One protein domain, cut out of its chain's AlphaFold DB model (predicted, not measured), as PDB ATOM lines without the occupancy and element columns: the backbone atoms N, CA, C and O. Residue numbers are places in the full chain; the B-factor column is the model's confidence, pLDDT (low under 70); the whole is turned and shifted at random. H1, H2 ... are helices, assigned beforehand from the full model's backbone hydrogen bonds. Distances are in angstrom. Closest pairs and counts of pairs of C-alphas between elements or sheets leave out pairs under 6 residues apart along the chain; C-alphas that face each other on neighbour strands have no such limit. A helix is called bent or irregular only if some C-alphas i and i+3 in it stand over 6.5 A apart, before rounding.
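AT A GLANCE: This is residues 523 to 579 and 668 to 688 of the 1055 residues of the protein "Rab3 GTPase-activating protein catalytic subunit" of Tetrabaena socialis (UniProt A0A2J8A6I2). A long bent helix, H2, runs through most of the longest axis, with H1 folding back at one end to make a V with its first arm, H2a. At the other end the short helices H3 and H4 lie near the second arm, H2b, and a tail without named elements, residues 676 to 688, runs past H2b; residues 523 to 529 of the H1 end stick out. The printed part has 78 residues with four named helices in the order H1, H2, H3, H4, no named strand, and the class all helix. It is loose, with a radius of gyration of the C-alphas of 14.4 A and spans of 39 by 27 by 22 A.

IN THESE COORDINATES: H1, residues 524 to 538, begins at C-alpha 524 (175.460, 291.009, 240.654) and is 20.8 A long. H2, residues 543 to 565, was assigned as one helix by its hydrogen bonds but is bent: C-alphas 551 and 554 are 7.4 A apart. Its arms are H2a, residues 543 to 551, 12.2 A, and H2b, residues 554 to 565, 16.5 A. H3 is residues 571 to 578; H4, residues 668 to 675, ends at C-alpha 675 (165.279, 291.786, 210.207).

HOW THE PARTS SIT: H1, with residues 534 to 538 alone, touches H2a in a helical hairpin; the closest C-alphas, Leu 537 and Gly 543, are 4.4 A apart. They run opposite ways at a shallow tilt of 32 degrees, only just short of steep. H2a and H2b stand at a steep tilt of 52 degrees. H3 is close to H2b but not clearly touching, about perpendicular at 73 degrees, with closest C-alphas Phe 562 and Phe 574 at 6.9 A. H2b, with residues 556 to 559 alone, only just touches H4, with 3 pairs of C-alphas within 8 A, the closest Met 559 and Trp 673 at 6.6 A. H1 is apart from H2b, H3 and H4. In H1, H2a, H2b, H3 and H4 every O i to N i+4 pair is within hydrogen-bond range.

THE WHOLE: The C-alphas farthest apart, Asp 525 and Gly 568, are 40.9 A apart. Residues 580 to 667 are not printed, and C-alphas 579 and 668 are 16.2 A apart across this cut. The links H1 to H2 and H2 to H3 are tight. Mean pLDDT of the printed part is 86.0; residues 541 and 550 are under 70.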
ATOM      1  N   SER A 523     170.847 289.683 239.478       89.69
ATOM      2  CA  SER A 523     171.733 289.982 240.609       89.69
ATOM      3  C   SER A 523     173.188 290.136 240.141       89.69
ATOM      4  O   SER A 523     173.538 289.729 239.032       89.69
ATOM      5  N   GLU A 524     174.053 290.719 240.978       88.56
ATOM      6  CA  GLU A 524     175.460 291.009 240.654       88.56
ATOM      7  C   GLU A 524     176.229 289.780 240.130       88.56
ATOM      8  O   GLU A 524     176.976 289.891 239.163       88.56
ATOM      9  N   ASP A 525     176.014 288.598 240.709       87.38
ATOM     10  CA  ASP A 525     176.634 287.349 240.257       87.38
ATOM     11  C   ASP A 525     176.187 286.945 238.846       87.38
ATOM     12  O   ASP A 525     177.026 286.615 238.014       87.38
ATOM     13  N   ARG A 526     174.890 287.051 238.538       87.75
ATOM     14  CA  ARG A 526     174.337 286.786 237.200       87.75
ATOM     15  C   ARG A 526     174.742 287.852 236.175       87.75
ATOM     16  O   ARG A 526     174.875 287.547 234.992       87.75
ATOM     17  N   MET A 527     175.004 289.089 236.606       86.44
ATOM     18  CA  MET A 527     175.619 290.118 235.756       86.44
ATOM     19  C   MET A 527     177.084 289.790 235.430       86.44
ATOM     20  O   MET A 527     177.484 289.908 234.273       86.44
ATOM     21  N   LEU A 528     177.867 289.351 236.422       86.25
ATOM     22  CA  LEU A 528     179.267 288.947 236.246       86.25
ATOM     23  C   LEU A 528     179.397 287.677 235.391       86.25
ATOM     24  O   LEU A 528     180.220 287.636 234.483       86.25
ATOM     25  N   GLU A 529     178.545 286.678 235.618       86.62
ATOM     26  CA  GLU A 529     178.456 285.453 234.813       86.62
ATOM     27  C   GLU A 529     178.111 285.769 233.348       86.62
ATOM     28  O   GLU A 529     178.796 285.300 232.438       86.62
ATOM     29  N   ARG A 530     177.112 286.632 233.096       84.62
ATOM     30  CA  ARG A 530     176.773 287.080 231.734       84.62
ATOM     31  C   ARG A 530     177.928 287.846 231.081       84.62
ATOM     32  O   ARG A 530     178.167 287.657 229.892       84.62
ATOM     33  N   ALA A 531     178.649 288.681 231.830       85.31
ATOM     34  CA  ALA A 531     179.822 289.389 231.318       85.31
ATOM     35  C   ALA A 531     180.956 288.417 230.940       85.31
ATOM     36  O   ALA A 531     181.472 288.498 229.827       85.31
ATOM     37  N   ALA A 532     181.276 287.451 231.806       86.19
ATOM     38  CA  ALA A 532     182.289 286.427 231.546       86.19
ATOM     39  C   ALA A 532     181.915 285.514 230.361       86.19
ATOM     40  O   ALA A 532     182.771 285.174 229.546       86.19
ATOM     41  N   ALA A 533     180.632 285.166 230.206       83.62
ATOM     42  CA  ALA A 533     180.144 284.420 229.046       83.62
ATOM     43  C   ALA A 533     180.302 285.212 227.734       83.62
ATOM     44  O   ALA A 533     180.713 284.653 226.717       83.62
ATOM     45  N   LEU A 534     180.029 286.523 227.751       82.94
ATOM     46  CA  LEU A 534     180.243 287.405 226.599       82.94
ATOM     47  C   LEU A 534     181.737 287.578 226.269       82.94
ATOM     48  O   LEU A 534     182.089 287.602 225.092       82.94
ATOM     49  N   GLU A 535     182.613 287.648 227.274       83.81
ATOM     50  CA  GLU A 535     184.071 287.705 227.096       83.81
ATOM     51  C   GLU A 535     184.626 286.394 226.507       83.81
ATOM     52  O   GLU A 535     185.359 286.419 225.516       83.81
ATOM     53  N   GLY A 536     184.193 285.240 227.027       82.56
ATOM     54  CA  GLY A 536     184.545 283.923 226.487       82.56
ATOM     55  C   GLY A 536     184.066 283.710 225.046       82.56
ATOM     56  O   GLY A 536     184.798 283.160 224.223       82.56
ATOM     57  N   LEU A 537     182.872 284.206 224.697       81.56
ATOM     58  CA  LEU A 537     182.387 284.213 223.314       81.56
ATOM     59  C   LEU A 537     183.173 285.187 222.423       81.56
ATOM     60  O   LEU A 537     183.475 284.847 221.281       81.56
ATOM     61  N   ALA A 538     183.550 286.366 222.923       74.12
ATOM     62  CA  ALA A 538     184.355 287.333 222.172       74.12
ATOM     63  C   ALA A 538     185.772 286.817 221.852       74.12
ATOM     64  O   ALA A 538     186.345 287.207 220.834       74.12
ATOM     65  N   ALA A 539     186.317 285.909 222.668       77.62
ATOM     66  CA  ALA A 539     187.579 285.220 222.397       77.62
ATOM     67  C   ALA A 539     187.488 284.175 221.260       77.62
ATOM     68  O   ALA A 539     188.516 283.781 220.707       77.62
ATOM     69  N   HIS A 540     186.285 283.721 220.883       75.94
ATOM     70  CA  HIS A 540     186.096 282.738 219.815       75.94
ATOM     71  C   HIS A 540     185.887 283.417 218.442       75.94
ATOM     72  O   HIS A 540     185.012 284.276 218.330       75.94
ATOM     73  N   PRO A 541     186.573 283.000 217.353       69.56
ATOM     74  CA  PRO A 541     186.477 283.660 216.040       69.56
ATOM     75  C   PRO A 541     185.067 283.764 215.433       69.56
ATOM     76  O   PRO A 541     184.821 284.637 214.606       69.56
ATOM     77  N   GLN A 542     184.144 282.881 215.827       71.56
ATOM     78  CA  GLN A 542     182.727 282.929 215.433       71.56
ATOM     79  C   GLN A 542     181.804 283.438 216.558       71.56
ATOM     80  O   GLN A 542     180.639 283.752 216.316       71.56
ATOM     81  N   GLY A 543     182.301 283.518 217.795       72.50
ATOM     82  CA  GLY A 543     181.502 283.877 218.967       72.50
ATOM     83  C   GLY A 543     181.159 285.365 219.048       72.50
ATOM     84  O   GLY A 543     180.228 285.723 219.760       72.50
ATOM     85  N   SER A 544     181.798 286.228 218.252       71.50
ATOM     86  CA  SER A 544     181.455 287.654 218.153       71.50
ATOM     87  C   SER A 544     180.013 287.914 217.687       71.50
ATOM     88  O   SER A 544     179.371 288.839 218.178       71.50
ATOM     89  N   GLU A 545     179.476 287.101 216.770       75.19
ATOM     90  CA  GLU A 545     178.073 287.193 216.319       75.19
ATOM     91  C   GLU A 545     177.108 286.657 217.394       75.19
ATOM     92  O   GLU A 545     176.028 287.216 217.574       75.19
ATOM     93  N   LEU A 546     177.504 285.637 218.168       70.94
ATOM     94  CA  LEU A 546     176.713 285.119 219.296       70.94
ATOM     95  C   LEU A 546     176.684 286.104 220.475       70.94
ATOM     96  O   LEU A 546     175.610 286.405 220.989       70.94
ATOM     97  N   ALA A 547     177.832 286.675 220.848       73.88
ATOM     98  CA  ALA A 547     177.930 287.718 221.865       73.88
ATOM     99  C   ALA A 547     177.153 288.981 221.459       73.88
ATOM    100  O   ALA A 547     176.467 289.582 222.285       73.88
ATOM    101  N   TRP A 548     177.195 289.356 220.172       76.12
ATOM    102  CA  TRP A 548     176.349 290.428 219.650       76.12
ATOM    103  C   TRP A 548     174.859 290.090 219.792       76.12
ATOM    104  O   TRP A 548     174.117 290.902 220.346       76.12
ATOM    105  N   ARG A 549     174.428 288.885 219.387       71.62
ATOM    106  CA  ARG A 549     173.036 288.426 219.542       71.62
ATOM    107  C   ARG A 549     172.574 288.498 220.993       71.62
ATOM    108  O   ARG A 549     171.615 289.215 221.260       71.62
ATOM    109  N   MET A 550     173.312 287.882 221.920       68.44
ATOM    110  CA  MET A 550     173.023 287.864 223.365       68.44
ATOM    111  C   MET A 550     173.012 289.250 224.029       68.44
ATOM    112  O   MET A 550     172.462 289.394 225.120       68.44
ATOM    113  N   ASN A 551     173.609 290.272 223.408       74.81
ATOM    114  CA  ASN A 551     173.543 291.664 223.867       74.81
ATOM    115  C   ASN A 551     172.503 292.510 223.095       74.81
ATOM    116  O   ASN A 551     172.247 293.657 223.448       74.81
ATOM    117  N   SER A 552     171.895 291.958 222.041       85.31
ATOM    118  CA  SER A 552     170.935 292.641 221.160       85.31
ATOM    119  C   SER A 552     169.467 292.280 221.413       85.31
ATOM    120  O   SER A 552     168.591 292.946 220.874       85.31
ATOM    121  N   GLU A 553     169.170 291.264 222.230       85.06
ATOM    122  CA  GLU A 553     167.804 290.743 222.428       85.06
ATOM    123  C   GLU A 553     166.822 291.817 222.925       85.06
ATOM    124  O   GLU A 553     165.740 291.975 222.359       85.06
ATOM    125  N   GLN A 554     167.229 292.616 223.920       88.75
ATOM    126  CA  GLN A 554     166.464 293.774 224.401       88.75
ATOM    127  C   GLN A 554     166.224 294.786 223.273       88.75
ATOM    128  O   GLN A 554     165.094 295.204 223.039       88.75
ATOM    129  N   LEU A 555     167.277 295.133 222.528       91.38
ATOM    130  CA  LEU A 555     167.202 296.088 221.423       91.38
ATOM    131  C   LEU A 555     166.259 295.595 220.311       91.38
ATOM    132  O   LEU A 555     165.503 296.385 219.756       91.38
ATOM    133  N   ALA A 556     166.253 294.292 220.020       92.00
ATOM    134  CA  ALA A 556     165.346 293.669 219.059       92.00
ATOM    135  C   ALA A 556     163.882 293.705 219.532       92.00
ATOM    136  O   ALA A 556     162.992 294.035 218.748       92.00
ATOM    137  N   ALA A 557     163.632 293.414 220.812       92.38
ATOM    138  CA  ALA A 557     162.313 293.529 221.434       92.38
ATOM    139  C   ALA A 557     161.790 294.979 221.416       92.38
ATOM    140  O   ALA A 557     160.642 295.229 221.035       92.38
ATOM    141  N   ASP A 558     162.650 295.948 221.732       93.31
ATOM    142  CA  ASP A 558     162.314 297.372 221.716       93.31
ATOM    143  C   ASP A 558     162.058 297.879 220.287       93.31
ATOM    144  O   ASP A 558     161.094 298.613 220.054       93.31
ATOM    145  N   MET A 559     162.849 297.440 219.300       94.56
ATOM    146  CA  MET A 559     162.607 297.719 217.878       94.56
ATOM    147  C   MET A 559     161.283 297.109 217.389       94.56
ATOM    148  O   MET A 559     160.518 297.787 216.701       94.56
ATOM    149  N   ALA A 560     160.971 295.862 217.764       94.12
ATOM    150  CA  ALA A 560     159.718 295.196 217.400       94.12
ATOM    151  C   ALA A 560     158.497 295.924 217.982       94.12
ATOM    152  O   ALA A 560     157.521 296.167 217.263       94.12
ATOM    153  N   ALA A 561     158.579 296.322 219.256       93.50
ATOM    154  CA  ALA A 561     157.541 297.065 219.959       93.50
ATOM    155  C   ALA A 561     157.338 298.464 219.363       93.50
ATOM    156  O   ALA A 561     156.206 298.874 219.097       93.50
ATOM    157  N   PHE A 562     158.429 299.185 219.090       94.25
ATOM    158  CA  PHE A 562     158.382 300.508 218.474       94.25
ATOM    159  C   PHE A 562     157.763 300.469 217.071       94.25
ATOM    160  O   PHE A 562     156.919 301.313 216.765       94.25
ATOM    161  N   LYS A 563     158.118 299.474 216.242       94.62
ATOM    162  CA  LYS A 563     157.514 299.267 214.915       94.62
ATOM    163  C   LYS A 563     156.024 298.920 214.981       94.62
ATOM    164  O   LYS A 563     155.274 299.377 214.125       94.62
ATOM    165  N   ALA A 564     155.593 298.135 215.972       92.50
ATOM    166  CA  ALA A 564     154.177 297.813 216.164       92.50
ATOM    167  C   ALA A 564     153.357 299.044 216.589       92.50
ATOM    168  O   ALA A 564     152.286 299.294 216.041       92.50
ATOM    169  N   ALA A 565     153.885 299.859 217.508       90.62
ATOM    170  CA  ALA A 565     153.245 301.112 217.914       90.62
ATOM    171  C   ALA A 565     153.249 302.179 216.797       90.62
ATOM    172  O   ALA A 565     152.310 302.976 216.704       90.62
ATOM    173  N   ASN A 566     154.282 302.180 215.942       92.19
ATOM    174  CA  ASN A 566     154.516 303.172 214.886       92.19
ATOM    175  C   ASN A 566     154.707 302.527 213.492       92.19
ATOM    176  O   ASN A 566     155.827 302.507 212.966       92.19
ATOM    177  N   PRO A 567     153.631 302.036 212.846       90.81
ATOM    178  CA  PRO A 567     153.699 301.521 211.481       90.81
ATOM    179  C   PRO A 567     154.296 302.539 210.496       90.81
ATOM    180  O   PRO A 567     153.913 303.710 210.468       90.81
ATOM    181  N   GLY A 568     155.250 302.097 209.673       88.06
ATOM    182  CA  GLY A 568     155.925 302.952 208.687       88.06
ATOM    183  C   GLY A 568     156.928 303.963 209.263       88.06
ATOM    184  O   GLY A 568     157.337 304.876 208.538       88.06
ATOM    185  N   ALA A 569     157.322 303.832 210.534       90.88
ATOM    186  CA  ALA A 569     158.472 304.537 211.103       90.88
ATOM    187  C   ALA A 569     159.813 303.964 210.602       90.88
ATOM    188  O   ALA A 569     159.890 302.843 210.096       90.88
ATOM    189  N   THR A 570     160.880 304.745 210.749       92.38
ATOM    190  CA  THR A 570     162.250 304.427 210.322       92.38
ATOM    191  C   THR A 570     163.187 304.196 211.511       92.38
ATOM    192  O   THR A 570     162.864 304.534 212.651       92.38
ATOM    193  N   LEU A 571     164.398 303.688 211.253       89.69
ATOM    194  CA  LEU A 571     165.436 303.587 212.286       89.69
ATOM    195  C   LEU A 571     165.842 304.966 212.848       89.69
ATOM    196  O   LEU A 571     166.244 305.054 214.003       89.69
ATOM    197  N   ALA A 572     165.702 306.052 212.079       88.81
ATOM    198  CA  ALA A 572     165.951 307.405 212.580       88.81
ATOM    199  C   ALA A 572     164.877 307.843 213.591       88.81
ATOM    200  O   ALA A 572     165.215 308.402 214.634       88.81
ATOM    201  N   ASP A 573     163.605 307.517 213.327       90.44
ATOM    202  CA  ASP A 573     162.510 307.726 214.282       90.44
ATOM    203  C   ASP A 573     162.768 306.919 215.569       90.44
ATOM    204  O   ASP A 573     162.714 307.480 216.665       90.44
ATOM    205  N   PHE A 574     163.144 305.638 215.441       91.69
ATOM    206  CA  PHE A 574     163.508 304.783 216.578       91.69
ATOM    207  C   PHE A 574     164.663 305.365 217.397       91.69
ATOM    208  O   PHE A 574     164.536 305.485 218.609       91.69
ATOM    209  N   LEU A 575     165.767 305.774 216.763       89.75
ATOM    210  CA  LEU A 575     166.918 306.356 217.464       89.75
ATOM    211  C   LEU A 575     166.549 307.656 218.193       89.75
ATOM    212  O   LEU A 575     166.985 307.857 219.325       89.75
ATOM    213  N   SER A 576     165.692 308.495 217.598       88.19
ATOM    214  CA  SER A 576     165.202 309.730 218.229       88.19
ATOM    215  C   SER A 576     164.308 309.507 219.452       88.19
ATOM    216  O   SER A 576     164.167 310.416 220.268       88.19
ATOM    217  N   TRP A 577     163.749 308.303 219.607       89.75
ATOM    218  CA  TRP A 577     163.013 307.871 220.795       89.75
ATOM    219  C   TRP A 577     163.901 307.099 221.790       89.75
ATOM    220  O   TRP A 577     163.860 307.381 222.986       89.75
ATOM    221  N   TYR A 578     164.714 306.156 221.305       88.06
ATOM    222  CA  TYR A 578     165.481 305.202 222.116       88.06
ATOM    223  C   TYR A 578     166.739 305.809 222.751       88.06
ATOM    224  O   TYR A 578     167.040 305.540 223.912       88.06
ATOM    225  N   SER A 579     167.458 306.670 222.020       86.00
ATOM    226  CA  SER A 579     168.512 307.512 222.598       86.00
ATOM    227  C   SER A 579     168.466 308.928 222.012       86.00
ATOM    228  O   SER A 579     169.270 309.289 221.146       86.00
ATOM    229  N   PRO A 668     175.265 296.758 212.426       83.62
ATOM    230  CA  PRO A 668     174.457 295.749 213.107       83.62
ATOM    231  C   PRO A 668     173.066 296.247 213.532       83.62
ATOM    232  O   PRO A 668     172.114 295.481 213.472       83.62
ATOM    233  N   TRP A 669     172.914 297.536 213.861       86.12
ATOM    234  CA  TRP A 669     171.621 298.159 214.172       86.12
ATOM    235  C   TRP A 669     170.680 298.251 212.965       86.12
ATOM    236  O   TRP A 669     169.481 298.059 213.126       86.12
ATOM    237  N   HIS A 670     171.203 298.506 211.760       88.94
ATOM    238  CA  HIS A 670     170.421 298.421 210.522       88.94
ATOM    239  C   HIS A 670     170.057 296.968 210.211       88.94
ATOM    240  O   HIS A 670     168.893 296.693 209.960       88.94
ATOM    241  N   ARG A 671     171.007 296.021 210.309       88.75
ATOM    242  CA  ARG A 671     170.716 294.588 210.099       88.75
ATOM    243  C   ARG A 671     169.624 294.086 211.044       88.75
ATOM    244  O   ARG A 671     168.680 293.446 210.589       88.75
ATOM    245  N   LEU A 672     169.736 294.417 212.331       90.00
ATOM    246  CA  LEU A 672     168.734 294.095 213.343       90.00
ATOM    247  C   LEU A 672     167.395 294.738 212.986       90.00
ATOM    248  O   LEU A 672     166.427 294.014 212.782       90.00
ATOM    249  N   TRP A 673     167.367 296.061 212.784       91.62
ATOM    250  CA  TRP A 673     166.159 296.792 212.401       91.62
ATOM    251  C   TRP A 673     165.473 296.182 211.179       91.62
ATOM    252  O   TRP A 673     164.280 295.908 211.243       91.62
ATOM    253  N   ASP A 674     166.193 295.931 210.088       91.44
ATOM    254  CA  ASP A 674     165.622 295.403 208.847       91.44
ATOM    255  C   ASP A 674     165.085 293.969 209.030       91.44
ATOM    256  O   ASP A 674     164.033 293.638 208.486       91.44
ATOM    257  N   SER A 675     165.736 293.147 209.866       90.31
ATOM    258  CA  SER A 675     165.279 291.786 210.207       90.31
ATOM    259  C   SER A 675     164.126 291.723 211.223       90.31
ATOM    260  O   SER A 675     163.394 290.734 211.272       90.31
ATOM    261  N   THR A 676     163.937 292.758 212.048       92.56
ATOM    262  CA  THR A 676     162.957 292.748 213.142       92.56
ATOM    263  C   THR A 676     161.537 293.023 212.637       92.56
ATOM    264  O   THR A 676     161.217 294.131 212.192       92.56
ATOM    265  N   ALA A 677     160.648 292.037 212.767       93.44
ATOM    266  CA  ALA A 677     159.219 292.194 212.494       93.44
ATOM    267  C   ALA A 677     158.518 293.089 213.545       93.44
ATOM    268  O   ALA A 677     158.889 293.044 214.722       93.44
ATOM    269  N   PRO A 678     157.485 293.872 213.172       94.31
ATOM    270  CA  PRO A 678     156.633 294.559 214.142       94.31
ATOM    271  C   PRO A 678     155.904 293.536 215.022       94.31
ATOM    272  O   PRO A 678     155.164 292.700 214.507       94.31
ATOM    273  N   ARG A 679     156.100 293.606 216.344       92.44
ATOM    274  CA  ARG A 679     155.342 292.835 217.344       92.44
ATOM    275  C   ARG A 679     155.217 293.637 218.641       92.44
ATOM    276  O   ARG A 679     156.252 294.059 219.158       92.44
ATOM    277  N   PRO A 680     154.015 293.841 219.197       89.56
ATOM    278  CA  PRO A 680     153.855 294.505 220.487       89.56
ATOM    279  C   PRO A 680     154.343 293.614 221.640       89.56
ATOM    280  O   PRO A 680     154.352 292.390 221.523       89.56
ATOM    281  N   ALA A 681     154.719 294.206 222.778       87.06
ATOM    282  CA  ALA A 681     155.367 293.484 223.881       87.06
ATOM    283  C   ALA A 681     154.569 292.301 224.474       87.06
ATOM    284  O   ALA A 681     155.177 291.392 225.027       87.06
ATOM    285  N   TRP A 682     153.236 292.271 224.342       83.69
ATOM    286  CA  TRP A 682     152.397 291.145 224.791       83.69
ATOM    287  C   TRP A 682     152.346 289.959 223.803       83.69
ATOM    288  O   TRP A 682     151.843 288.897 224.152       83.69
ATOM    289  N   GLU A 683     152.867 290.127 222.581       87.00
ATOM    290  CA  GLU A 683     153.026 289.085 221.543       87.00
ATOM    291  C   GLU A 683     154.501 288.691 221.323       87.00
ATOM    292  O   GLU A 683     154.826 287.841 220.483       87.00
ATOM    293  N   GLN A 684     155.415 289.321 222.062       88.88
ATOM    294  CA  GLN A 684     156.824 288.949 222.111       88.88
ATOM    295  C   GLN A 684     157.037 287.813 223.121       88.88
ATOM    296  O   GLN A 684     156.324 287.695 224.116       88.88
ATOM    297  N   LYS A 685     158.064 286.985 222.893       85.75
ATOM    298  CA  LYS A 685     158.561 286.079 223.935       85.75
ATOM    299  C   LYS A 685     159.166 286.938 225.062       85.75
ATOM    300  O   LYS A 685     159.963 287.820 224.739       85.75
ATOM    301  N   PRO A 686     158.853 286.693 226.347       84.69
ATOM    302  CA  PRO A 686     159.534 287.359 227.452       84.69
ATOM    303  C   PRO A 686     161.057 287.192 227.355       84.69
ATOM    304  O   PRO A 686     161.548 286.080 227.160       84.69
ATOM    305  N   LEU A 687     161.797 288.294 227.512       85.69
ATOM    306  CA  LEU A 687     163.270 288.328 227.465       85.69
ATOM    307  C   LEU A 687     163.931 287.545 228.614       85.69
ATOM    308  O   LEU A 687     165.105 287.199 228.555       85.69
ATOM    309  N   GLN A 688     163.160 287.268 229.660       88.06
ATOM    310  CA  GLN A 688     163.493 286.407 230.781       88.06
ATOM    311  C   GLN A 688     162.200 285.700 231.181       88.06
ATOM    312  O   GLN A 688     161.166 286.359 231.310       88.06
TER     313      GLN A 688